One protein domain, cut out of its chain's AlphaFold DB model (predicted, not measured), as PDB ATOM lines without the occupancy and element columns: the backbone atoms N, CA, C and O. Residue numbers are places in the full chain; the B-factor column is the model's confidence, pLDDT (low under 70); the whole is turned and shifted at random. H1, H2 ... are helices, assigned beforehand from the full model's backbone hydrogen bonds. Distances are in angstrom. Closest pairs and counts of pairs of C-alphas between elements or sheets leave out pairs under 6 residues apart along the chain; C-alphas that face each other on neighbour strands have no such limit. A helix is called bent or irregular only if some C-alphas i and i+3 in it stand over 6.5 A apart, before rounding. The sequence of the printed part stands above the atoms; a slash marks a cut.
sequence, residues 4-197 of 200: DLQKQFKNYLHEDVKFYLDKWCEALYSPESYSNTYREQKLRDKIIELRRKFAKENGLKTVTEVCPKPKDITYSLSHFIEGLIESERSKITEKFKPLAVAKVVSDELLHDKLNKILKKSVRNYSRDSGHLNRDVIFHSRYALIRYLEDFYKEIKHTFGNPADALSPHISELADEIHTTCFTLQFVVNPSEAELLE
ATOM      1  N   ASP A   4     131.658 112.606  97.866       82.62
ATOM      2  CA  ASP A   4     130.917 113.825  97.567       82.62
ATOM      3  C   ASP A   4     131.834 115.054  97.724       82.62
ATOM      4  O   ASP A   4     132.108 115.522  98.837       82.62
ATOM      5  N   LEU A   5     132.322 115.569  96.589       82.00
ATOM      6  CA  LEU A   5     133.159 116.769  96.495       82.00
ATOM      7  C   LEU A   5     132.491 117.983  97.154       82.00
ATOM      8  O   LEU A   5     133.183 118.837  97.711       82.00
ATOM      9  N   GLN A   6     131.155 118.041  97.179       82.69
ATOM     10  CA  GLN A   6     130.435 119.133  97.830       82.69
ATOM     11  C   GLN A   6     130.588 119.071  99.350       82.69
ATOM     12  O   GLN A   6     130.792 120.101  99.998       82.69
ATOM     13  N   LYS A   7     130.522 117.871  99.936       85.88
ATOM     14  CA  LYS A   7     130.765 117.667 101.370       85.88
ATOM     15  C   LYS A   7     132.215 117.977 101.739       85.88
ATOM     16  O   LYS A   7     132.450 118.618 102.762       85.88
ATOM     17  N   GLN A   8     133.176 117.579 100.904       88.44
ATOM     18  CA  GLN A   8     134.584 117.926 101.123       88.44
ATOM     19  C   GLN A   8     134.809 119.438 101.092       88.44
ATOM     20  O   GLN A   8     135.466 119.969 101.984       88.44
ATOM     21  N   PHE A   9     134.219 120.140 100.123       88.62
ATOM     22  CA  PHE A   9     134.347 121.589 100.041       88.62
ATOM     23  C   PHE A   9     133.692 122.310 101.230       88.62
ATOM     24  O   PHE A   9     134.262 123.259 101.762       88.62
ATOM     25  N   LYS A  10     132.524 121.847 101.700       88.81
ATOM     26  CA  LYS A  10     131.903 122.389 102.924       88.81
ATOM     27  C   LYS A  10     132.824 122.243 104.137       88.81
ATOM     28  O   LYS A  10     133.011 123.204 104.876       88.81
ATOM     29  N   ASN A  11     133.442 121.076 104.309       90.06
ATOM     30  CA  ASN A  11     134.407 120.862 105.389       90.06
ATOM     31  C   ASN A  11     135.646 121.751 105.225       90.06
ATOM     32  O   ASN A  11     136.087 122.354 106.196       90.06
ATOM     33  N   TYR A  12     136.163 121.887 104.002       91.06
ATOM     34  CA  TYR A  12     137.281 122.781 103.694       91.06
ATOM     35  C   TYR A  12     136.981 124.232 104.092       91.06
ATOM     36  O   TYR A  12     137.810 124.878 104.726       91.06
ATOM     37  N   LEU A  13     135.774 124.725 103.792       91.31
ATOM     38  CA  LEU A  13     135.330 126.047 104.234       91.31
ATOM     39  C   LEU A  13     135.280 126.171 105.755       91.31
ATOM     40  O   LEU A  13     135.721 127.181 106.290       91.31
ATOM     41  N   HIS A  14     134.743 125.171 106.454       92.75
ATOM     42  CA  HIS A  14     134.652 125.218 107.913       92.75
ATOM     43  C   HIS A  14     136.036 125.250 108.571       92.75
ATOM     44  O   HIS A  14     136.235 125.996 109.526       92.75
ATOM     45  N   GLU A  15     136.996 124.480 108.059       94.06
ATOM     46  CA  GLU A  15     138.371 124.503 108.564       94.06
ATOM     47  C   GLU A  15     139.078 125.828 108.242       94.06
ATOM     48  O   GLU A  15     139.752 126.379 109.114       94.06
ATOM     49  N   ASP A  16     138.863 126.406 107.053       93.75
ATOM     50  CA  ASP A  16     139.384 127.741 106.717       93.75
ATOM     51  C   ASP A  16     138.811 128.827 107.642       93.75
ATOM     52  O   ASP A  16     139.551 129.683 108.133       93.75
ATOM     53  N   VAL A  17     137.510 128.759 107.947       93.56
ATOM     54  CA  VAL A  17     136.859 129.658 108.911       93.56
ATOM     55  C   VAL A  17     137.481 129.532 110.296       93.56
ATOM     56  O   VAL A  17     137.825 130.551 110.886       93.56
ATOM     57  N   LYS A  18     137.644 128.310 110.815       92.81
ATOM     58  CA  LYS A  18     138.238 128.093 112.142       92.81
ATOM     59  C   LYS A  18     139.663 128.634 112.218       92.81
ATOM     60  O   LYS A  18     140.028 129.243 113.216       92.81
ATOM     61  N   PHE A  19     140.459 128.413 111.172       92.50
ATOM     62  CA  PHE A  19     141.865 128.812 111.159       92.50
ATOM     63  C   PHE A  19     142.048 130.327 110.974       92.50
ATOM     64  O   PHE A  19     142.973 130.910 111.531       92.50
ATOM     65  N   TYR A  20     141.168 130.980 110.210       90.81
ATOM     66  CA  TYR A  20     141.265 132.405 109.880       90.81
ATOM     67  C   TYR A  20     140.075 133.225 110.395       90.81
ATOM     68  O   TYR A  20     139.642 134.159 109.713       90.81
ATOM     69  N   LEU A  21     139.538 132.888 111.574       90.06
ATOM     70  CA  LEU A  21     138.298 133.472 112.098       90.06
ATOM     71  C   LEU A  21     138.325 135.007 112.113       90.06
ATOM     72  O   LEU A  21     137.359 135.623 111.671       90.06
ATOM     73  N   ASP A  22     139.444 135.628 112.496       86.25
ATOM     74  CA  ASP A  22     139.601 137.092 112.484       86.25
ATOM     75  C   ASP A  22     139.340 137.703 111.096       86.25
ATOM     76  O   ASP A  22     138.560 138.643 110.946       86.25
ATOM     77  N   LYS A  23     139.899 137.099 110.040       85.75
ATOM     78  CA  LYS A  23     139.685 137.546 108.652       85.75
ATOM     79  C   LYS A  23     138.252 137.311 108.175       85.75
ATOM     80  O   LYS A  23     137.811 137.923 107.203       85.75
ATOM     81  N   TRP A  24     137.548 136.339 108.751       88.94
ATOM     82  CA  TRP A  24     136.134 136.100 108.454       88.94
ATOM     83  C   TRP A  24     135.232 137.080 109.207       88.94
ATOM     84  O   TRP A  24     134.262 137.567 108.625       88.94
ATOM     85  N   CYS A  25     135.610 137.465 110.426       86.00
ATOM     86  CA  CYS A  25     134.963 138.534 111.179       86.00
ATOM     87  C   CYS A  25     135.031 139.865 110.426       86.00
ATOM     88  O   CYS A  25     134.010 140.523 110.263       86.00
ATOM     89  N   GLU A  26     136.196 140.232 109.886       78.25
ATOM     90  CA  GLU A  26     136.350 141.444 109.065       78.25
ATOM     91  C   GLU A  26     135.459 141.437 107.816       78.25
ATOM     92  O   GLU A  26     134.972 142.481 107.388       78.25
ATOM     93  N   ALA A  27     135.228 140.269 107.211       75.75
ATOM     94  CA  ALA A  27     134.372 140.152 106.036       75.75
ATOM     95  C   ALA A  27     132.881 140.322 106.382       75.75
ATOM     96  O   ALA A  27     132.156 140.968 105.623       75.75
ATOM     97  N   LEU A  28     132.437 139.778 107.521       76.62
ATOM     98  CA  LEU A  28     131.045 139.848 107.985       76.62
ATOM     99  C   LEU A  28     130.694 141.184 108.648       76.62
ATOM    100  O   LEU A  28     129.613 141.720 108.418       76.62
ATOM    101  N   TYR A  29     131.613 141.734 109.438       73.56
ATOM    102  CA  TYR A  29     131.396 142.905 110.290       73.56
ATOM    103  C   TYR A  29     132.259 144.108 109.878       73.56
ATOM    104  O   TYR A  29     132.419 145.041 110.660       73.56
ATOM    105  N   SER A  30     132.772 144.112 108.632       62.31
ATOM    106  CA  SER A  30     133.407 145.263 107.954       62.31
ATOM    107  C   SER A  30     132.664 146.562 108.307       62.31
ATOM    108  O   SER A  30     131.429 146.501 108.384       62.31
ATOM    109  N   PRO A  31     133.368 147.709 108.469       58.16
ATOM    110  CA  PRO A  31     132.892 148.893 109.191       58.16
ATOM    111  C   PRO A  31     131.405 149.192 109.014       58.16
ATOM    112  O   PRO A  31     130.880 149.073 107.909       58.16
ATOM    113  N   GLU A  32     130.734 149.612 110.087       56.78
ATOM    114  CA  GLU A  32     129.287 149.901 110.144       56.78
ATOM    115  C   GLU A  32     128.764 150.789 108.996       56.78
ATOM    116  O   GLU A  32     127.582 150.748 108.672       56.78
ATOM    117  N   SER A  33     129.649 151.531 108.323       55.44
ATOM    118  CA  SER A  33     129.373 152.316 107.119       55.44
ATOM    119  C   SER A  33     129.076 151.508 105.844       55.44
ATOM    120  O   SER A  33     128.638 152.091 104.853       55.44
ATOM    121  N   TYR A  34     129.349 150.201 105.803       61.44
ATOM    122  CA  TYR A  34     129.115 149.366 104.618       61.44
ATOM    123  C   TYR A  34     127.724 148.726 104.631       61.44
ATOM    124  O   TYR A  34     127.316 148.111 105.614       61.44
ATOM    125  N   SER A  35     127.015 148.805 103.501       74.06
ATOM    126  CA  SER A  35     125.693 148.189 103.347       74.06
ATOM    127  C   SER A  35     125.741 146.658 103.471       74.06
ATOM    128  O   SER A  35     126.739 146.018 103.130       74.06
ATOM    129  N   ASN A  36     124.626 146.045 103.884       75.56
ATOM    130  CA  ASN A  36     124.494 144.581 103.943       75.56
ATOM    131  C   ASN A  36     124.820 143.909 102.601       75.56
ATOM    132  O   ASN A  36     125.479 142.874 102.567       75.56
ATOM    133  N   THR A  37     124.446 144.540 101.485       78.75
ATOM    134  CA  THR A  37     124.759 144.051 100.136       78.75
ATOM    135  C   THR A  37     126.266 143.947  99.893       78.75
ATOM    136  O   THR A  37     126.725 142.992  99.270       78.75
ATOM    137  N   TYR A  38     127.053 144.898 100.405       79.25
ATOM    138  CA  TYR A  38     128.509 144.867 100.290       79.25
ATOM    139  C   TYR A  38     129.126 143.725 101.112       79.25
ATOM    140  O   TYR A  38     130.017 143.025 100.627       79.25
ATOM    141  N   ARG A  39     128.620 143.493 102.329       74.56
ATOM    142  CA  ARG A  39     129.059 142.392 103.206       74.56
ATOM    143  C   ARG A  39     128.765 141.025 102.585       74.56
ATOM    144  O   ARG A  39     129.654 140.180 102.497       74.56
ATOM    145  N   GLU A  40     127.552 140.837 102.065       79.88
ATOM    146  CA  GLU A  40     127.181 139.618 101.336       79.88
ATOM    147  C   GLU A  40     128.056 139.388 100.100       79.88
ATOM    148  O   GLU A  40     128.432 138.249  99.811       79.88
ATOM    149  N   GLN A  41     128.396 140.453  99.367       83.06
ATOM    150  CA  GLN A  41     129.259 140.345  98.195       83.06
ATOM    151  C   GLN A  41     130.677 139.911  98.583       83.06
ATOM    152  O   GLN A  41     131.174 138.943  98.013       83.06
ATOM    153  N   LYS A  42     131.289 140.529  99.605       83.62
ATOM    154  CA  LYS A  42     132.604 140.107 100.125       83.62
ATOM    155  C   LYS A  42     132.615 138.638 100.539       83.62
ATOM    156  O   LYS A  42     133.559 137.911 100.229       83.62
ATOM    157  N   LEU A  43     131.561 138.196 101.223       84.00
ATOM    158  CA  LEU A  43     131.430 136.809 101.654       84.00
ATOM    159  C   LEU A  43     131.383 135.855 100.450       84.00
ATOM    160  O   LEU A  43     132.083 134.842 100.423       84.00
ATOM    161  N   ARG A  44     130.610 136.207  99.415       85.88
ATOM    162  CA  ARG A  44     130.546 135.442  98.161       85.88
ATOM    163  C   ARG A  44     131.872 135.422  97.416       85.88
ATOM    164  O   ARG A  44     132.246 134.362  96.917       85.88
ATOM    165  N   ASP A  45     132.578 136.545  97.354       87.25
ATOM    166  CA  ASP A  45     133.872 136.638  96.680       87.25
ATOM    167  C   ASP A  45     134.904 135.724  97.353       87.25
ATOM    168  O   ASP A  45     135.574 134.946  96.670       87.25
ATOM    169  N   LYS A  46     134.941 135.705  98.692       88.75
ATOM    170  CA  LYS A  46     135.811 134.806  99.466       88.75
ATOM    171  C   LYS A  46     135.463 133.329  99.252       88.75
ATOM    172  O   LYS A  46     136.348 132.498  99.062       88.75
ATOM    173  N   ILE A  47     134.171 132.992  99.188       88.94
ATOM    174  CA  ILE A  47     133.720 131.640  98.819       88.94
ATOM    175  C   ILE A  47     134.209 131.271  97.409       88.94
ATOM    176  O   ILE A  47     134.697 130.162  97.200       88.94
ATOM    177  N   ILE A  48     134.083 132.173  96.430       88.50
ATOM    178  CA  ILE A  48     134.523 131.935  95.045       88.50
ATOM    179  C   ILE A  48     136.040 131.717  94.979       88.50
ATOM    180  O   ILE A  48     136.497 130.839  94.242       88.50
ATOM    181  N   GLU A  49     136.819 132.472  95.750       90.38
ATOM    182  CA  GLU A  49     138.265 132.283  95.867       90.38
ATOM    183  C   GLU A  49     138.605 130.887  96.404       90.38
ATOM    184  O   GLU A  49     139.353 130.139  95.765       90.38
ATOM    185  N   LEU A  50     137.982 130.483  97.514       91.00
ATOM    186  CA  LEU A  50     138.213 129.172  98.126       91.00
ATOM    187  C   LEU A  50     137.756 128.023  97.224       91.00
ATOM    188  O   LEU A  50     138.419 126.990  97.169       91.00
ATOM    189  N   ARG A  51     136.693 128.212  96.432       89.06
ATOM    190  CA  ARG A  51     136.284 127.250  95.391       89.06
ATOM    191  C   ARG A  51     137.374 127.019  94.359       89.06
ATOM    192  O   ARG A  51     137.640 125.877  93.993       89.06
ATOM    193  N   ARG A  52     137.982 128.099  93.859       88.94
ATOM    194  CA  ARG A  52     139.063 128.022  92.864       88.94
ATOM    195  C   ARG A  52     140.294 127.343  93.455       88.94
ATOM    196  O   ARG A  52     140.895 126.503  92.789       88.94
ATOM    197  N   LYS A  53     140.636 127.676  94.702       90.56
ATOM    198  CA  LYS A  53     141.757 127.074  95.427       90.56
ATOM    199  C   LYS A  53     141.551 125.571  95.635       90.56
ATOM    200  O   LYS A  53     142.393 124.793  95.200       90.56
ATOM    201  N   PHE A  54     140.395 125.165  96.157       90.00
ATOM    202  CA  PHE A  54     140.052 123.756  96.353       90.00
ATOM    203  C   PHE A  54     140.052 122.967  95.035       90.00
ATOM    204  O   PHE A  54     140.603 121.871  94.975       90.00
ATOM    205  N   ALA A  55     139.483 123.527  93.957       88.19
ATOM    206  CA  ALA A  55     139.497 122.885  92.639       88.19
ATOM    207  C   ALA A  55     140.927 122.617  92.150       88.19
ATOM    208  O   ALA A  55     141.233 121.515  91.698       88.19
ATOM    209  N   LYS A  56     141.814 123.611  92.296       89.00
ATOM    210  CA  LYS A  56     143.229 123.497  91.932       89.00
ATOM    211  C   LYS A  56     143.953 122.449  92.780       89.00
ATOM    212  O   LYS A  56     144.687 121.639  92.226       89.00
ATOM    213  N   GLU A  57     143.737 122.453  94.095       89.31
ATOM    214  CA  GLU A  57     144.350 121.505  95.041       89.31
ATOM    215  C   GLU A  57     143.921 120.052  94.784       89.31
ATOM    216  O   GLU A  57     144.699 119.135  95.023       89.31
ATOM    217  N   ASN A  58     142.725 119.843  94.228       86.38
ATOM    218  CA  ASN A  58     142.182 118.518  93.910       86.38
ATOM    219  C   ASN A  58     142.320 118.131  92.423       86.38
ATOM    220  O   ASN A  58     141.739 117.139  91.991       86.38
ATOM    221  N   GLY A  59     143.070 118.898  91.619       84.88
ATOM    222  CA  GLY A  59     143.315 118.581  90.205       84.88
ATOM    223  C   GLY A  59     142.076 118.661  89.302       84.88
ATOM    224  O   GLY A  59     142.049 118.055  88.229       84.88
ATOM    225  N   LEU A  60     141.044 119.396  89.718       84.19
ATOM    226  CA  LEU A  60     139.779 119.495  88.996       84.19
ATOM    227  C   LEU A  60     139.882 120.514  87.859       84.19
ATOM    228  O   LEU A  60     140.361 121.635  88.038       84.19
ATOM    229  N   LYS A  61     139.387 120.136  86.673       80.19
ATOM    230  CA  LYS A  61     139.415 121.000  85.478       80.19
ATOM    231  C   LYS A  61     138.499 122.216  85.613       80.19
ATOM    232  O   LYS A  61     138.765 123.248  85.003       80.19
ATOM    233  N   THR A  62     137.410 122.097  86.377       76.25
ATOM    234  CA  THR A  62     136.440 123.180  86.578       76.25
ATOM    235  C   THR A  62     135.947 123.241  88.024       76.25
ATOM    236  O   THR A  62     135.934 122.248  88.743       76.25
ATOM    237  N   VAL A  63     135.488 124.421  88.449       75.88
ATOM    238  CA  VAL A  63     134.889 124.657  89.780       75.88
ATOM    239  C   VAL A  63     133.432 124.178  89.894       75.88
ATOM    240  O   VAL A  63     132.799 124.368  90.939       75.88
ATOM    241  N   THR A  64     132.871 123.628  88.814       69.31
ATOM    242  CA  THR A  64     131.465 123.210  88.721       69.31
ATOM    243  C   THR A  64     131.223 121.917  89.494       69.31
ATOM    244  O   THR A  64     130.240 121.816  90.218       69.31
ATOM    245  N   GLU A  65     132.168 120.978  89.420       67.50
ATOM    246  CA  GLU A  65     132.122 119.682  90.118       67.50
ATOM    247  C   GLU A  65     132.328 119.820  91.640       67.50
ATOM    248  O   GLU A  65     131.977 118.934  92.410       67.50
ATOM    249  N   VAL A  66     132.858 120.962  92.087       65.38
ATOM    250  CA  VAL A  66     133.288 121.201  93.472       65.38
ATOM    251  C   VAL A  66     132.151 121.602  94.412       65.38
ATOM    252  O   VAL A  66     132.347 121.581  95.626       65.38
ATOM    253  N   CYS A  67     130.992 122.064  93.920       63.19
ATOM    254  CA  CYS A  67     130.273 123.026  94.755       63.19
ATOM    255  C   CYS A  67     128.767 123.250  94.564       63.19
ATOM    256  O   CYS A  67     128.312 123.426  93.432       63.19
ATOM    257  N   PRO A  68     128.046 123.517  95.676       69.75
ATOM    258  CA  PRO A  68     126.796 124.276  95.651       69.75
ATOM    259  C   PRO A  68     127.025 125.712  95.137       69.75
ATOM    260  O   PRO A  68     128.156 126.220  95.129       69.75
ATOM    261  N   LYS A  69     125.979 126.418  94.685       73.12
ATOM    262  CA  LYS A  69     126.155 127.820  94.261       73.12
ATOM    263  C   LYS A  69     126.544 128.658  95.485       73.12
ATOM    264  O   LYS A  69     126.077 128.362  96.582       73.12
ATOM    265  N   PRO A  70     127.352 129.729  95.343       74.25
ATOM    266  CA  PRO A  70     127.775 130.527  96.496       74.25
ATOM    267  C   PRO A  70     126.581 131.034  97.311       74.25
ATOM    268  O   PRO A  70     126.599 130.966  98.535       74.25
ATOM    269  N   LYS A  71     125.498 131.435  96.631       73.50
ATOM    270  CA  LYS A  71     124.234 131.840  97.260       73.50
ATOM    271  C   LYS A  71     123.647 130.768  98.183       73.50
ATOM    272  O   LYS A  71     123.175 131.112  99.257       73.50
ATOM    273  N   ASP A  72     123.745 129.500  97.794       77.81
ATOM    274  CA  ASP A  72     123.146 128.373  98.513       77.81
ATOM    275  C   ASP A  72     123.907 128.047  99.806       77.81
ATOM    276  O   ASP A  72     123.338 127.468 100.726       77.81
ATOM    277  N   ILE A  73     125.192 128.421  99.896       83.00
ATOM    278  CA  ILE A  73     126.020 128.156 101.085       83.00
ATOM    279  C   ILE A  73     126.161 129.371 101.996       83.00
ATOM    280  O   ILE A  73     126.438 129.199 103.180       83.00
ATOM    281  N   THR A  74     125.992 130.581 101.443       83.31
ATOM    282  CA  THR A  74     126.276 131.855 102.127       83.31
ATOM    283  C   THR A  74     125.578 131.900 103.487       83.31
ATOM    284  O   THR A  74     126.234 132.125 104.492       83.31
ATOM    285  N   TYR A  75     124.278 131.590 103.527       82.69
ATOM    286  CA  TYR A  75     123.483 131.607 104.758       82.69
ATOM    287  C   TYR A  75     123.994 130.613 105.811       82.69
ATOM    288  O   TYR A  75     124.283 130.995 106.942       82.69
ATOM    289  N   SER A  76     124.176 129.344 105.429       87.81
ATOM    290  CA  SER A  76     124.678 128.313 106.349       87.81
ATOM    291  C   SER A  76     126.088 128.610 106.867       87.81
ATOM    292  O   SER A  76     126.383 128.352 108.031       87.81
ATOM    293  N   LEU A  77     126.948 129.182 106.017       88.62
ATOM    294  CA  LEU A  77     128.303 129.565 106.390       88.62
ATOM    295  C   LEU A  77     128.292 130.765 107.340       88.62
ATOM    296  O   LEU A  77     129.024 130.744 108.322       88.62
ATOM    297  N   SER A  78     127.444 131.770 107.095       86.31
ATOM    298  CA  SER A  78     127.270 132.902 108.011       86.31
ATOM    299  C   SER A  78     126.872 132.431 109.406       86.31
ATOM    300  O   SER A  78     127.546 132.790 110.363       86.31
ATOM    301  N   HIS A  79     125.869 131.556 109.526       89.12
ATOM    302  CA  HIS A  79     125.464 131.009 110.828       89.12
ATOM    303  C   HIS A  79     126.557 130.180 111.502       89.12
ATOM    304  O   HIS A  79     126.720 130.241 112.720       89.12
ATOM    305  N   PHE A  80     127.335 129.419 110.730       91.50
ATOM    306  CA  PHE A  80     128.486 128.705 111.274       91.50
ATOM    307  C   PHE A  80     129.541 129.668 111.840       91.50
ATOM    308  O   PHE A  80     130.044 129.447 112.942       91.50
ATOM    309  N   ILE A  81     129.851 130.749 111.116       91.12
ATOM    310  CA  ILE A  81     130.802 131.768 111.572       91.12
ATOM    311  C   ILE A  81     130.261 132.497 112.810       91.12
ATOM    312  O   ILE A  81     130.999 132.649 113.776       91.12
ATOM    313  N   GLU A  82     128.988 132.898 112.818       90.38
ATOM    314  CA  GLU A  82     128.327 133.536 113.969       90.38
ATOM    315  C   GLU A  82     128.404 132.659 115.225       90.38
ATOM    316  O   GLU A  82     128.769 133.146 116.293       90.38
ATOM    317  N   GLY A  83     128.152 131.352 115.097       92.62
ATOM    318  CA  GLY A  83     128.281 130.411 116.211       92.62
ATOM    319  C   GLY A  83     129.717 130.277 116.733       92.62
ATOM    320  O   GLY A  83     129.928 130.160 117.942       92.62
ATOM    321  N   LEU A  84     130.719 130.325 115.849       93.19
ATOM    322  CA  LEU A  84     132.127 130.336 116.259       93.19
ATOM    323  C   LEU A  84     132.517 131.646 116.945       93.19
ATOM    324  O   LEU A  84     133.206 131.605 117.962       93.19
ATOM    325  N   ILE A  85     132.058 132.782 116.420       91.75
ATOM    326  CA  ILE A  85     132.250 134.098 117.036       91.75
ATOM    327  C   ILE A  85     131.695 134.078 118.452       91.75
ATOM    328  O   ILE A  85     132.426 134.379 119.387       91.75
ATOM    329  N   GLU A  86     130.448 133.654 118.629       92.31
ATOM    330  CA  GLU A  86     129.808 133.594 119.943       92.31
ATOM    331  C   GLU A  86     130.568 132.683 120.922       92.31
ATOM    332  O   GLU A  86     130.795 133.036 122.082       92.31
ATOM    333  N   SER A  87     131.049 131.533 120.439       94.19
ATOM    334  CA  SER A  87     131.866 130.621 121.243       94.19
ATOM    335  C   SER A  87     133.192 131.252 121.686       94.19
ATOM    336  O   SER A  87     133.570 131.135 122.854       94.19
ATOM    337  N   GLU A  88     133.905 131.937 120.789       92.94
ATOM    338  CA  GLU A  88     135.165 132.610 121.126       92.94
ATOM    339  C   GLU A  88     134.946 133.836 122.021       92.94
ATOM    340  O   GLU A  88     135.679 134.018 122.996       92.94
ATOM    341  N   ARG A  89     133.891 134.624 121.778       93.31
ATOM    342  CA  ARG A  89     133.485 135.737 122.649       93.31
ATOM    343  C   ARG A  89     133.213 135.261 124.067       93.31
ATOM    344  O   ARG A  89     133.690 135.884 125.018       93.31
ATOM    345  N   SER A  90     132.522 134.133 124.226       94.25
ATOM    346  CA  SER A  90     132.284 133.511 125.534       94.25
ATOM    347  C   SER A  90     133.602 133.144 126.227       94.25
ATOM    348  O   SER A  90     133.823 133.513 127.379       94.25
ATOM    349  N   LYS A  91     134.543 132.504 125.518       94.44
ATOM    350  CA  LYS A  91     135.864 132.151 126.076       94.44
ATOM    351  C   LYS A  91     136.678 133.377 126.491       94.44
ATOM    352  O   LYS A  91     137.353 133.348 127.521       94.44
ATOM    353  N   ILE A  92     136.652 134.439 125.685       94.75
ATOM    354  CA  ILE A  92     137.330 135.701 126.001       94.75
ATOM    355  C   ILE A  92     136.670 136.355 127.216       94.75
ATOM    356  O   ILE A  92     137.382 136.812 128.105       94.75
ATOM    357  N   THR A  93     135.339 136.340 127.293       95.06
ATOM    358  CA  THR A  93     134.573 136.879 128.427       95.06
ATOM    359  C   THR A  93     134.941 136.179 129.726       95.06
ATOM    360  O   THR A  93     135.293 136.857 130.686       95.06
ATOM    361  N   GLU A  94     134.976 134.846 129.741       95.44
ATOM    362  CA  GLU A  94     135.370 134.068 130.923       95.44
ATOM    363  C   GLU A  94     136.791 134.398 131.398       95.44
ATOM    364  O   GLU A  94     137.044 134.547 132.593       95.44
ATOM    365  N   LYS A  95     137.731 134.585 130.464       95.25
ATOM    366  CA  LYS A  95     139.107 134.989 130.794       95.25
ATOM    367  C   LYS A  95     139.204 136.447 131.256       95.25
ATOM    368  O   LYS A  95     140.031 136.763 132.108       95.25
ATOM    369  N   PHE A  96     138.399 137.338 130.682       96.00
ATOM    370  CA  PHE A  96     138.412 138.770 130.979       96.00
ATOM    371  C   PHE A  96     137.716 139.101 132.302       96.00
ATOM    372  O   PHE A  96     138.175 139.973 133.039       96.00
ATOM    373  N   LYS A  97     136.647 138.378 132.639       94.75
ATOM    374  CA  LYS A  97     135.818 138.573 133.832       94.75
ATOM    375  C   LYS A  97     136.602 138.774 135.137       94.75
ATOM    376  O   LYS A  97     136.366 139.794 135.784       94.75
ATOM    377  N   PRO A  98     137.546 137.903 135.548       94.31
ATOM    378  CA  PRO A  98     138.287 138.121 136.793       94.31
ATOM    379  C   PRO A  98     139.132 139.404 136.768       94.31
ATOM    380  O   PRO A  98     139.235 140.084 137.787       94.31
ATOM    381  N   LEU A  99     139.692 139.776 135.609       94.81
ATOM    382  CA  LEU A  99     140.456 141.017 135.447       94.81
ATOM    383  C   LEU A  99     139.543 142.240 135.559       94.81
ATOM    384  O   LEU A  99     139.886 143.202 136.240       94.81
ATOM    385  N   ALA A 100     138.374 142.185 134.918       93.50
ATOM    386  CA  ALA A 100     137.362 143.231 134.976       93.50
ATOM    387  C   ALA A 100     136.857 143.454 136.406       93.50
ATOM    388  O   ALA A 100     136.839 144.590 136.875       93.50
ATOM    389  N   VAL A 101     136.511 142.378 137.120       90.94
ATOM    390  CA  VAL A 101     136.077 142.445 138.523       90.94
ATOM    391  C   VAL A 101     137.172 143.055 139.395       90.94
ATOM    392  O   VAL A 101     136.901 144.002 140.128       90.94
ATOM    393  N   ALA A 102     138.412 142.564 139.294       90.56
ATOM    394  CA  ALA A 102     139.526 143.082 140.086       90.56
ATOM    395  C   ALA A 102     139.771 144.573 139.816       90.56
ATOM    396  O   ALA A 102     139.909 145.357 140.754       90.56
ATOM    397  N   LYS A 103     139.765 144.971 138.537       92.19
ATOM    398  CA  LYS A 103     139.939 146.360 138.114       92.19
ATOM    399  C   LYS A 103     138.850 147.256 138.696       92.19
ATOM    400  O   LYS A 103     139.189 148.261 139.312       92.19
ATOM    401  N   VAL A 104     137.582 146.860 138.565       89.44
ATOM    402  CA  VAL A 104     136.436 147.613 139.094       89.44
ATOM    403  C   VAL A 104     136.521 147.744 140.613       89.44
ATOM    404  O   VAL A 104     136.512 148.863 141.102       89.44
ATOM    405  N   VAL A 105     136.684 146.637 141.345       86.25
ATOM    406  CA  VAL A 105     136.714 146.635 142.823       86.25
ATOM    407  C   VAL A 105     137.841 147.504 143.384       86.25
ATOM    408  O   VAL A 105     137.679 148.108 144.443       86.25
ATOM    409  N   SER A 106     138.977 147.573 142.688       87.19
ATOM    410  CA  SER A 106     140.130 148.380 143.103       87.19
ATOM    411  C   SER A 106     140.034 149.872 142.749       87.19
ATOM    412  O   SER A 106     140.880 150.646 143.193       87.19
ATOM    413  N   ASP A 107     139.056 150.289 141.938       88.38
ATOM    414  CA  ASP A 107     138.970 151.652 141.404       88.38
ATOM    415  C   ASP A 107     137.970 152.510 142.197       88.38
ATOM    416  O   ASP A 107     136.784 152.629 141.873       88.38
ATOM    417  N   GLU A 108     138.473 153.152 143.254       84.19
ATOM    418  CA  GLU A 108     137.685 154.041 144.116       84.19
ATOM    419  C   GLU A 108     137.075 155.230 143.351       84.19
ATOM    420  O   GLU A 108     135.952 155.651 143.638       84.19
ATOM    421  N   LEU A 109     137.767 155.750 142.329       86.75
ATOM    422  CA  LEU A 109     137.272 156.869 141.519       86.75
ATOM    423  C   LEU A 109     136.078 156.451 140.658       86.75
ATOM    424  O   LEU A 109     135.121 157.221 140.500       86.75
ATOM    425  N   LEU A 110     136.113 155.235 140.109       85.81
ATOM    426  CA  LEU A 110     134.975 154.646 139.413       85.81
ATOM    427  C   LEU A 110     133.791 154.476 140.366       85.81
ATOM    428  O   LEU A 110     132.681 154.886 140.019       85.81
ATOM    429  N   HIS A 111     134.017 153.934 141.565       82.06
ATOM    430  CA  HIS A 111     132.969 153.769 142.576       82.06
ATOM    431  C   HIS A 111     132.299 155.107 142.913       82.06
ATOM    432  O   HIS A 111     131.073 155.230 142.847       82.06
ATOM    433  N   ASP A 112     133.089 156.149 143.172       81.00
ATOM    434  CA  ASP A 112     132.592 157.501 143.430       81.00
ATOM    435  C   ASP A 112     131.790 158.074 142.260       81.00
ATOM    436  O   ASP A 112     130.749 158.714 142.454       81.00
ATOM    437  N   LYS A 113     132.258 157.858 141.027       83.19
ATOM    438  CA  LYS A 113     131.567 158.306 139.815       83.19
ATOM    439  C   LYS A 113     130.219 157.605 139.654       83.19
ATOM    440  O   LYS A 113     129.220 158.286 139.413       83.19
ATOM    441  N   LEU A 114     130.174 156.282 139.811       80.50
ATOM    442  CA  LEU A 114     128.941 155.495 139.726       80.50
ATOM    443  C   LEU A 114     127.950 155.913 140.822       80.50
ATOM    444  O   LEU A 114     126.791 156.205 140.522       80.50
ATOM    445  N   ASN A 115     128.426 156.092 142.057       75.19
ATOM    446  CA  ASN A 115     127.629 156.591 143.179       75.19
ATOM    447  C   ASN A 115     127.053 157.994 142.924       75.19
ATOM    448  O   ASN A 115     125.892 158.262 143.237       75.19
ATOM    449  N   LYS A 116     127.836 158.909 142.336       77.44
ATOM    450  CA  LYS A 116     127.366 160.257 141.968       77.44
ATOM    451  C   LYS A 116     126.292 160.219 140.883       77.44
ATOM    452  O   LYS A 116     125.307 160.949 141.000       77.44
ATOM    453  N   ILE A 117     126.470 159.388 139.852       74.50
ATOM    454  CA  ILE A 117     125.477 159.204 138.781       74.50
ATOM    455  C   ILE A 117     124.158 158.735 139.389       74.50
ATOM    456  O   ILE A 117     123.123 159.347 139.143       74.50
ATOM    457  N   LEU A 118     124.206 157.729 140.260       68.56
ATOM    458  CA  LEU A 118     123.017 157.186 140.910       68.56
ATOM    459  C   LEU A 118     122.320 158.213 141.803       68.56
ATOM    460  O   LEU A 118     121.131 158.459 141.622       68.56
ATOM    461  N   LYS A 119     123.054 158.898 142.692       68.31
ATOM    462  CA  LYS A 119     122.486 159.953 143.555       68.31
ATOM    463  C   LYS A 119     121.816 161.069 142.752       68.31
ATOM    464  O   LYS A 119     120.773 161.573 143.157       68.31
ATOM    465  N   LYS A 120     122.400 161.473 141.619       67.69
ATOM    466  CA  LYS A 120     121.813 162.492 140.734       67.69
ATOM    467  C   LYS A 120     120.537 161.984 140.064       67.69
ATOM    468  O   LYS A 120     119.552 162.716 140.024       67.69
ATOM    469  N   SER A 121     120.551 160.750 139.568       63.12
ATOM    470  CA  SER A 121     119.391 160.127 138.930       63.12
ATOM    471  C   SER A 121     118.232 159.924 139.914       63.12
ATOM    472  O   SER A 121     117.089 160.155 139.539       63.12
ATOM    473  N   VAL A 122     118.520 159.596 141.181       61.50
ATOM    474  CA  VAL A 122     117.519 159.529 142.263       61.50
ATOM    475  C   VAL A 122     116.983 160.922 142.626       61.50
ATOM    476  O   VAL A 122     115.779 161.100 142.756       61.50
ATOM    477  N   ARG A 123     117.847 161.941 142.755       55.06
ATOM    478  CA  ARG A 123     117.434 163.311 143.137       55.06
ATOM    479  C   ARG A 123     116.633 164.056 142.072       55.06
ATOM    480  O   ARG A 123     115.790 164.873 142.419       55.06
ATOM    481  N   ASN A 124     116.908 163.811 140.794       52.91
ATOM    482  CA  ASN A 124     116.188 164.440 139.681       52.91
ATOM    483  C   ASN A 124     114.821 163.787 139.407       52.91
ATOM    484  O   ASN A 124     114.172 164.111 138.414       52.91
ATOM    485  N   TYR A 125     114.388 162.872 140.272       55.56
ATOM    486  CA  TYR A 125     113.097 162.220 140.185       55.56
ATOM    487  C   TYR A 125     111.981 163.158 140.666       55.56
ATOM    488  O   TYR A 125     111.885 163.482 141.852       55.56
ATOM    489  N   SER A 126     111.112 163.584 139.747       46.50
ATOM    490  CA  SER A 126     109.781 164.078 140.098       46.50
ATOM    491  C   SER A 126     108.827 162.887 140.242       46.50
ATOM    492  O   SER A 126     108.902 161.914 139.494       46.50
ATOM    493  N   ARG A 127     107.914 162.983 141.215       48.38
ATOM    494  CA  ARG A 127     106.919 161.980 141.650       48.38
ATOM    495  C   ARG A 127     105.967 161.418 140.570       48.38
ATOM    496  O   ARG A 127     105.095 160.631 140.920       48.38
ATOM    497  N   ASP A 128     106.124 161.767 139.293       45.19
ATOM    498  CA  ASP A 128     105.070 161.631 138.276       45.19
ATOM    499  C   ASP A 128     105.328 160.583 137.178       45.19
ATOM    500  O   ASP A 128     104.527 160.464 136.253       45.19
ATOM    501  N   SER A 129     106.397 159.780 137.243       47.41
ATOM    502  CA  SER A 129     106.613 158.718 136.243       47.41
ATOM    503  C   SER A 129     106.851 157.346 136.876       47.41
ATOM    504  O   SER A 129     107.835 157.098 137.577       47.41
ATOM    505  N   GLY A 130     105.922 156.421 136.620       50.19
ATOM    506  CA  GLY A 130     105.912 155.034 137.102       50.19
ATOM    507  C   GLY A 130     106.958 154.110 136.458       50.19
ATOM    508  O   GLY A 130     106.712 152.915 136.317       50.19
ATOM    509  N   HIS A 131     108.119 154.634 136.054       49.94
ATOM    510  CA  HIS A 131     109.219 153.883 135.423       49.94
ATOM    511  C   HIS A 131     110.475 153.792 136.322       49.94
ATOM    512  O   HIS A 131     111.600 153.652 135.845       49.94
ATOM    513  N   LEU A 132     110.242 153.816 137.641       48.75
ATOM    514  CA  LEU A 132     111.183 153.977 138.762       48.75
ATOM    515  C   LEU A 132     112.561 153.300 138.661       48.75
ATOM    516  O   LEU A 132     113.554 153.915 139.027       48.75
ATOM    517  N   ASN A 133     112.656 152.056 138.191       49.97
ATOM    518  CA  ASN A 133     113.903 151.287 138.310       49.97
ATOM    519  C   ASN A 133     114.743 151.213 137.033       49.97
ATOM    520  O   ASN A 133     115.921 150.870 137.108       49.97
ATOM    521  N   ARG A 134     114.184 151.520 135.857       50.19
ATOM    522  CA  ARG A 134     114.925 151.320 134.600       50.19
ATOM    523  C   ARG A 134     115.958 152.412 134.358       50.19
ATOM    524  O   ARG A 134     117.108 152.082 134.097       50.19
ATOM    525  N   ASP A 135     115.589 153.681 134.503       53.19
ATOM    526  CA  ASP A 135     116.426 154.791 134.023       53.19
ATOM    527  C   ASP A 135     117.631 155.088 134.929       53.19
ATOM    528  O   ASP A 135     118.709 155.436 134.445       53.19
ATOM    529  N   VAL A 136     117.492 154.902 136.245       54.84
ATOM    530  CA  VAL A 136     118.582 155.115 137.216       54.84
ATOM    531  C   VAL A 136     119.684 154.067 137.038       54.84
ATOM    532  O   VAL A 136     120.857 154.421 136.912       54.84
ATOM    533  N   ILE A 137     119.292 152.792 136.950       61.47
ATOM    534  CA  ILE A 137     120.194 151.655 136.713       61.47
ATOM    535  C   ILE A 137     120.819 151.754 135.315       61.47
ATOM    536  O   ILE A 137     121.979 151.404 135.125       61.47
ATOM    537  N   PHE A 138     120.089 152.289 134.331       65.94
ATOM    538  CA  PHE A 138     120.574 152.422 132.959       65.94
ATOM    539  C   PHE A 138     121.817 153.319 132.838       65.94
ATOM    540  O   PHE A 138     122.768 152.957 132.146       65.94
ATOM    541  N   HIS A 139     121.856 154.464 133.531       68.94
ATOM    542  CA  HIS A 139     122.969 155.417 133.409       68.94
ATOM    543  C   HIS A 139     124.247 154.955 134.126       68.94
ATOM    544  O   HIS A 139     125.346 155.157 133.603       68.94
ATOM    545  N   SER A 140     124.128 154.327 135.303       71.88
ATOM    546  CA  SER A 140     125.284 153.744 136.004       71.88
ATOM    547  C   SER A 140     125.849 152.556 135.230       71.88
ATOM    548  O   SER A 140     127.056 152.486 135.000       71.88
ATOM    549  N   ARG A 141     124.968 151.676 134.742       77.94
ATOM    550  CA  ARG A 141     125.314 150.543 133.881       77.94
ATOM    551  C   ARG A 141     126.044 150.996 132.624       77.94
ATOM    552  O   ARG A 141     127.094 150.450 132.307       77.94
ATOM    553  N   TYR A 142     125.545 152.019 131.930       82.25
ATOM    554  CA  TYR A 142     126.196 152.520 130.719       82.25
ATOM    555  C   TYR A 142     127.609 153.053 130.997       82.25
ATOM    556  O   TYR A 142     128.537 152.786 130.236       82.25
ATOM    557  N   ALA A 143     127.804 153.762 132.112       84.69
ATOM    558  CA  ALA A 143     129.130 154.224 132.511       84.69
ATOM    559  C   ALA A 143     130.094 153.060 132.809       84.69
ATOM    560  O   ALA A 143     131.263 153.139 132.433       84.69
ATOM    561  N   LEU A 144     129.603 151.983 133.433       88.62
ATOM    562  CA  LEU A 144     130.381 150.768 133.677       88.62
ATOM    563  C   LEU A 144     130.720 150.034 132.372       88.62
ATOM    564  O   LEU A 144     131.866 149.637 132.192       88.62
ATOM    565  N   ILE A 145     129.776 149.926 131.431       91.44
ATOM    566  CA  ILE A 145     130.015 149.352 130.096       91.44
ATOM    567  C   ILE A 145     131.170 150.082 129.405       91.44
ATOM    568  O   ILE A 145     132.138 149.444 129.006       91.44
ATOM    569  N   ARG A 146     131.116 151.418 129.329       91.75
ATOM    570  CA  ARG A 146     132.173 152.226 128.695       91.75
ATOM    571  C   ARG A 146     133.532 152.033 129.361       91.75
ATOM    572  O   ARG A 146     134.538 151.895 128.676       91.75
ATOM    573  N   TYR A 147     133.551 151.993 130.690       92.94
ATOM    574  CA  TYR A 147     134.773 151.744 131.448       92.94
ATOM    575  C   TYR A 147     135.378 150.369 131.127       92.94
ATOM    576  O   TYR A 147     136.576 150.259 130.882       92.94
ATOM    577  N   LEU A 148     134.547 149.324 131.084       94.56
ATOM    578  CA  LEU A 148     134.983 147.967 130.761       94.56
ATOM    579  C   LEU A 148     135.405 147.818 129.291       94.56
ATOM    580  O   LEU A 148     136.359 147.093 129.017       94.56
ATOM    581  N   GLU A 149     134.745 148.510 128.355       94.75
ATOM    582  CA  GLU A 149     135.160 148.582 126.947       94.75
ATOM    583  C   GLU A 149     136.563 149.177 126.811       94.75
ATOM    584  O   GLU A 149     137.402 148.626 126.099       94.75
ATOM    585  N   ASP A 150     136.822 150.297 127.484       95.00
ATOM    586  CA  ASP A 150     138.113 150.976 127.410       95.00
ATOM    587  C   ASP A 150     139.210 150.145 128.085       95.00
ATOM    588  O   ASP A 150     140.266 149.935 127.487       95.00
ATOM    589  N   PHE A 151     138.924 149.541 129.244       95.56
ATOM    590  CA  PHE A 151     139.855 148.611 129.883       95.56
ATOM    591  C   PHE A 151     140.157 147.395 128.997       95.56
ATOM    592  O   PHE A 151     141.320 147.023 128.836       95.56
ATOM    593  N   TYR A 152     139.141 146.791 128.370       95.44
ATOM    594  CA  TYR A 152     139.368 145.683 127.443       95.44
ATOM    595  C   TYR A 152     140.251 146.108 126.266       95.44
ATOM    596  O   TYR A 152     141.169 145.373 125.921       95.44
ATOM    597  N   LYS A 153     140.035 147.294 125.677       93.94
ATOM    598  CA  LYS A 153     140.887 147.809 124.588       93.94
ATOM    599  C   LYS A 153     142.348 147.948 125.013       93.94
ATOM    600  O   LYS A 153     143.226 147.581 124.236       93.94
ATOM    601  N   GLU A 154     142.611 148.428 126.228       94.38
ATOM    602  CA  GLU A 154     143.973 148.563 126.766       94.38
ATOM    603  C   GLU A 154     144.688 147.209 126.843       94.38
ATOM    604  O   GLU A 154     145.844 147.078 126.429       94.38
ATOM    605  N   ILE A 155     143.990 146.178 127.321       94.44
ATOM    606  CA  ILE A 155     144.576 144.849 127.523       94.44
ATOM    607  C   ILE A 155     144.302 143.871 126.376       94.44
ATOM    608  O   ILE A 155     144.722 142.724 126.437       94.44
ATOM    609  N   LYS A 156     143.644 144.298 125.295       93.25
ATOM    610  CA  LYS A 156     143.229 143.433 124.174       93.25
ATOM    611  C   LYS A 156     144.385 142.606 123.598       93.25
ATOM    612  O   LYS A 156     144.212 141.448 123.211       93.25
ATOM    613  N   HIS A 157     145.583 143.179 123.601       91.12
ATOM    614  CA  HIS A 157     146.812 142.531 123.155       91.12
ATOM    615  C   HIS A 157     147.176 141.275 123.955       91.12
ATOM    616  O   HIS A 157     147.745 140.343 123.385       91.12
ATOM    617  N   THR A 158     146.789 141.176 125.230       91.69
ATOM    618  CA  THR A 158     147.022 139.977 126.052       91.69
ATOM    619  C   THR A 158     146.143 138.797 125.633       91.69
ATOM    620  O   THR A 158     146.390 137.668 126.049       91.69
ATOM    621  N   PHE A 159     145.130 139.039 124.794       88.75
ATOM    622  CA  PHE A 159     144.247 138.025 124.214       88.75
ATOM    623  C   PHE A 159     144.631 137.664 122.771       88.75
ATOM    624  O   PHE A 159     143.870 136.982 122.093       88.75
ATOM    625  N   GLY A 160     145.798 138.113 122.292       85.00
ATOM    626  CA  GLY A 160     146.266 137.849 120.927       85.00
ATOM    627  C   GLY A 160     145.759 138.842 119.877       85.00
ATOM    628  O   GLY A 160     145.889 138.561 118.693       85.00
ATOM    629  N   ASN A 161     145.221 139.998 120.293       82.50
ATOM    630  CA  ASN A 161     144.621 141.010 119.408       82.50
ATOM    631  C   ASN A 161     143.526 140.454 118.476       82.50
ATOM    632  O   ASN A 161     143.611 140.646 117.262       82.50
ATOM    633  N   PRO A 162     142.487 139.796 119.020       84.75
ATOM    634  CA  PRO A 162     141.414 139.249 118.196       84.75
ATOM    635  C   PRO A 162     140.648 140.362 117.457       84.75
ATOM    636  O   PRO A 162     140.686 141.532 117.854       84.75
ATOM    637  N   ALA A 163     139.923 140.024 116.392       84.69
ATOM    638  CA  ALA A 163     139.043 140.970 115.703       84.69
ATOM    639  C   ALA A 163     138.014 141.593 116.669       84.69
ATOM    640  O   ALA A 163     137.593 140.962 117.635       84.69
ATOM    641  N   ASP A 164     137.563 142.826 116.410       84.94
ATOM    642  CA  ASP A 164     136.613 143.518 117.303       84.94
ATOM    643  C   ASP A 164     135.293 142.754 117.484       84.94
ATOM    644  O   ASP A 164     134.711 142.785 118.566       84.94
ATOM    645  N   ALA A 165     134.863 142.002 116.467       84.75
ATOM    646  CA  ALA A 165     133.684 141.139 116.547       84.75
ATOM    647  C   ALA A 165     133.818 140.019 117.599       84.75
ATOM    648  O   ALA A 165     132.810 139.481 118.042       84.75
ATOM    649  N   LEU A 166     135.043 139.682 118.013       89.31
ATOM    650  CA  LEU A 166     135.337 138.694 119.052       89.31
ATOM    651  C   LEU A 166     135.458 139.325 120.452       89.31
ATOM    652  O   LEU A 166     135.848 138.650 121.403       89.31
ATOM    653  N   SER A 167     135.127 140.611 120.604       90.25
ATOM    654  CA  SER A 167     135.150 141.287 121.904       90.25
ATOM    655  C   SER A 167     134.193 140.622 122.906       90.25
ATOM    656  O   SER A 167     133.127 140.129 122.515       90.25
ATOM    657  N   PRO A 168     134.534 140.628 124.207       93.81
ATOM    658  CA  PRO A 168     133.735 139.985 125.243       93.81
ATOM    659  C   PRO A 168     132.321 140.572 125.353       93.81
ATOM    660  O   PRO A 168     132.024 141.666 124.862       93.81
ATOM    661  N   HIS A 169     131.443 139.853 126.048       93.06
ATOM    662  CA  HIS A 169     130.079 140.272 126.371       93.06
ATOM    663  C   HIS A 169     130.084 141.362 127.455       93.06
ATOM    664  O   HIS A 169     129.657 141.147 128.586       93.06
ATOM    665  N   ILE A 170     130.586 142.557 127.118       93.38
ATOM    666  CA  ILE A 170     130.781 143.650 128.083       93.38
ATOM    667  C   ILE A 170     129.470 144.058 128.763       93.38
ATOM    668  O   ILE A 170     129.474 144.322 129.960       93.38
ATOM    669  N   SER A 171     128.351 144.100 128.033       89.00
ATOM    670  CA  SER A 171     127.057 144.451 128.633       89.00
ATOM    671  C   SER A 171     126.635 143.456 129.712       89.00
ATOM    672  O   SER A 171     126.236 143.878 130.790       89.00
ATOM    673  N   GLU A 172     126.713 142.157 129.425       88.88
ATOM    674  CA  GLU A 172     126.327 141.102 130.373       88.88
ATOM    675  C   GLU A 172     127.264 141.097 131.584       88.88
ATOM    676  O   GLU A 172     126.818 141.010 132.726       88.88
ATOM    677  N   LEU A 173     128.563 141.294 131.344       91.00
ATOM    678  CA  LEU A 173     129.559 141.405 132.401       91.00
ATOM    679  C   LEU A 173     129.334 142.645 133.278       91.00
ATOM    680  O   LEU A 173     129.479 142.571 134.497       91.00
ATOM    681  N   ALA A 174     128.967 143.781 132.683       89.81
ATOM    682  CA  ALA A 174     128.620 144.987 133.427       89.81
ATOM    683  C   ALA A 174     127.381 144.764 134.299       89.81
ATOM    684  O   ALA A 174     127.377 145.205 135.446       89.81
ATOM    685  N   ASP A 175     126.366 144.062 133.788       84.12
ATOM    686  CA  ASP A 175     125.170 143.710 134.556       84.12
ATOM    687  C   ASP A 175     125.539 142.827 135.755       84.12
ATOM    688  O   ASP A 175     125.179 143.141 136.890       84.12
ATOM    689  N   GLU A 176     126.347 141.787 135.539       85.81
ATOM    690  CA  GLU A 176     126.802 140.897 136.608       85.81
ATOM    691  C   GLU A 176     127.640 141.628 137.671       85.81
ATOM    692  O   GLU A 176     127.408 141.461 138.873       85.81
ATOM    693  N   ILE A 177     128.593 142.467 137.254       85.75
ATOM    694  CA  ILE A 177     129.439 143.255 138.163       85.75
ATOM    695  C   ILE A 177     128.594 144.274 138.931       85.75
ATOM    696  O   ILE A 177     128.756 144.420 140.142       85.75
ATOM    697  N   HIS A 178     127.666 144.960 138.262       79.19
ATOM    698  CA  HIS A 178     126.762 145.908 138.907       79.19
ATOM    699  C   HIS A 178     125.902 145.213 139.972       79.19
ATOM    700  O   HIS A 178     125.775 145.704 141.100       79.19
ATOM    701  N   THR A 179     125.356 144.036 139.652       74.62
ATOM    702  CA  THR A 179     124.592 143.229 140.605       74.62
ATOM    703  C   THR A 179     125.452 142.788 141.788       74.62
ATOM    704  O   THR A 179     125.078 143.006 142.937       74.62
ATOM    705  N   THR A 180     126.631 142.231 141.531       74.44
ATOM    706  CA  THR A 180     127.443 141.565 142.561       74.44
ATOM    707  C   THR A 180     128.214 142.548 143.446       74.44
ATOM    708  O   THR A 180     128.258 142.381 144.662       74.44
ATOM    709  N   CYS A 181     128.817 143.583 142.858       71.94
ATOM    710  CA  CYS A 181     129.716 144.496 143.570       71.94
ATOM    711  C   CYS A 181     128.998 145.708 144.166       71.94
ATOM    712  O   CYS A 181     129.454 146.248 145.171       71.94
ATOM    713  N   PHE A 182     127.882 146.135 143.571       66.88
ATOM    714  CA  PHE A 182     127.275 147.412 143.930       66.88
ATOM    715  C   PHE A 182     125.853 147.309 144.496       66.88
ATOM    716  O   PHE A 182     125.461 148.162 145.289       66.88
ATOM    717  N   THR A 183     125.085 146.251 144.204       59.75
ATOM    718  CA  THR A 183     123.681 146.157 144.671       59.75
ATOM    719  C   THR A 183     123.561 146.124 146.199       59.75
ATOM    720  O   THR A 183     122.646 146.734 146.742       59.75
ATOM    721  N   LEU A 184     124.521 145.536 146.922       49.31
ATOM    722  CA  LEU A 184     124.544 145.576 148.395       49.31
ATOM    723  C   LEU A 184     124.869 146.969 148.969       49.31
ATOM    724  O   LEU A 184     124.387 147.303 150.047       49.31
ATOM    725  N   GLN A 185     125.625 147.804 148.250       48.66
ATOM    726  CA  GLN A 185     125.896 149.189 148.659       48.66
ATOM    727  C   GLN A 185     124.709 150.128 148.378       48.66
ATOM    728  O   GLN A 185     124.625 151.203 148.969       48.66
ATOM    729  N   PHE A 186     123.775 149.727 147.508       48.34
ATOM    730  CA  PHE A 186     122.609 150.532 147.127       48.34
ATOM    731  C   PHE A 186     121.343 150.259 147.946       48.34
ATOM    732  O   PHE A 186     120.445 151.096 147.950       48.34
ATOM    733  N   VAL A 187     121.262 149.125 148.652       43.16
ATOM    734  CA  VAL A 187     120.085 148.756 149.468       43.16
ATOM    735  C   VAL A 187     120.051 149.484 150.818       43.16
ATOM    736  O   VAL A 187     118.995 149.558 151.438       43.16
ATOM    737  N   VAL A 188     121.155 150.079 151.280       39.72
ATOM    738  CA  VAL A 188     121.180 150.730 152.595       39.72
ATOM    739  C   VAL A 188     121.916 152.063 152.531       39.72
ATOM    740  O   VAL A 188     123.087 152.180 152.874       39.72
ATOM    741  N   ASN A 189     121.185 153.101 152.140       41.41
ATOM    742  CA  ASN A 189     121.401 154.424 152.710       41.41
ATOM    743  C   ASN A 189     120.488 154.460 153.953       41.41
ATOM    744  O   ASN A 189     119.276 154.625 153.783       41.41
ATOM    745  N   PRO A 190     120.987 154.236 155.190       44.44
ATOM    746  CA  PRO A 190     120.119 154.116 156.368       44.44
ATOM    747  C   PRO A 190     119.215 155.345 156.539       44.44
ATOM    748  O   PRO A 190     118.063 155.231 156.940       44.44
ATOM    749  N   SER A 191     119.713 156.515 156.129       47.06
ATOM    750  CA  SER A 191     118.992 157.785 156.190       47.06
ATOM    751  C   SER A 191     117.829 157.919 155.197       47.06
ATOM    752  O   SER A 191     116.999 158.803 155.376       47.06
ATOM    753  N   GLU A 192     117.760 157.099 154.139       43.22
ATOM    754  CA  GLU A 192     116.617 157.069 153.201       43.22
ATOM    755  C   GLU A 192     115.710 155.850 153.419       43.22
ATOM    756  O   GLU A 192     114.514 155.936 153.144       43.22
ATOM    757  N   ALA A 193     116.221 154.752 153.987       42.62
ATOM    758  CA  ALA A 193     115.386 153.630 154.422       42.62
ATOM    759  C   ALA A 193     114.373 154.061 155.506       42.62
ATOM    760  O   ALA A 193     113.195 153.715 155.417       42.62
ATOM    761  N   GLU A 194     114.779 154.930 156.441       39.66
ATOM    762  CA  GLU A 194     113.868 155.544 157.427       39.66
ATOM    763  C   GLU A 194     112.807 156.474 156.804       39.66
ATOM    764  O   GLU A 194     111.764 156.729 157.411       39.66
ATOM    765  N   LEU A 195     113.046 157.006 155.599       40.16
ATOM    766  CA  LEU A 195     112.066 157.831 154.883       40.16
ATOM    767  C   LEU A 195     110.993 156.985 154.188       40.16
ATOM    768  O   LEU A 195     109.881 157.476 154.001       40.16
ATOM    769  N   LEU A 196     111.291 155.730 153.838       38.50
ATOM    770  CA  LEU A 196     110.326 154.806 153.234       38.50
ATOM    771  C   LEU A 196     109.440 154.111 154.279       38.50
ATOM    772  O   LEU A 196     108.266 153.884 153.999       38.50
ATOM    773  N   GLU A 197     109.937 153.860 155.495       38.09
ATOM    774  CA  GLU A 197     109.110 153.350 156.606       38.09
ATOM    775  C   GLU A 197     108.076 154.366 157.118       38.09
ATOM    776  O   GLU A 197     107.054 153.977 157.668       38.09
TER     777      GLU A 197
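Overview. This is residues 4 to 197 of the 200 residues of an uncharacterized protein of Liberibacter asiaticus (strain psy62) (UniProt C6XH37). A long helix, H4, forms the spine between two lobes: H1, H2 and H3 pack on its first half, and H6 and H7 pack on its last part, with H5 on the far side of H6. H8 and the residues before it, 187 to 197, stick out beyond the second lobe, as does the loop of residues 126 to 131. The printed part has 194 residues with eight named helices, H1 to H8 in order along the chain, and no named strand; the class is all helix. It is only just loose, close to extended, with a radius of gyration of the C-alphas of 24.1 A, and spans 83 by 38 by 27 A.

Along the chain. H4, residues 70 to 106, is the longest helix at 51.4 A, from C-alpha 70 at (127.775, 130.527, 96.496) to C-alpha 106 at (140.130, 148.380, 143.103), with a kink of 42 degrees near residue 96. Before it come H1, residues 5 to 19, 20.9 A; H2, residues 21 to 29; and H3, residues 36 to 57, 31.7 A. After it come H5, residues 108 to 123, 22.3 A; H6, residues 134 to 159, 33.8 A; H7, residues 170 to 186, 21.8 A; and H8, residues 190 to 197, ending at C-alpha 197 at (109.110, 153.350, 156.606). H4, H6 and H7 are irregular: C-alphas 72 and 75 are 7.0 A apart, 154 and 157 7.6 A, 181 and 184 7.2 A.

Arrangement. H4 is the hub, touching five helices. Its residues 77 to 84 touch H1 at a shallow tilt of 21 degrees, the same way; the closest C-alphas, Val 17 and Ile 81, are 6.9 A apart. H2 and H3 form a helical hairpin, closest at the C-alphas of Leu 28 and Arg 39, 5.8 A. Residues 92 to 100 of H4 touch H6 about perpendicular, at 82 degrees, closest at the C-alphas of Ala 100 and Leu 148, 6.8 A. H5 and H6 form a second helical hairpin, closest at the C-alphas of Ser 121 and Val 136, 5.4 A. H7 touches H6 at a steep tilt of 55 degrees, closest at the C-alphas of Ile 145 and Ala 174, 5.7 A. H8 touches no helix. Every O i to N i+4 pair is within hydrogen-bond range in H1, H2, H3 and H5; the counts are 29 of 33 in H4, 18 of 22 in H6, 11 of 13 in H7 and 3 of 4 in H8.

Size, cuts and confidence. The two C-alphas farthest apart, those of Lys 61 and Glu 197, are 83.8 A apart. The printed part has no cut. The link from H3 to H4 is long, with 12 residues. The mean pLDDT of the printed part is 78.8; it is under 70 in residues 30 to 34, 64 to 68, 118 to 139 and 182 to 197 of this model.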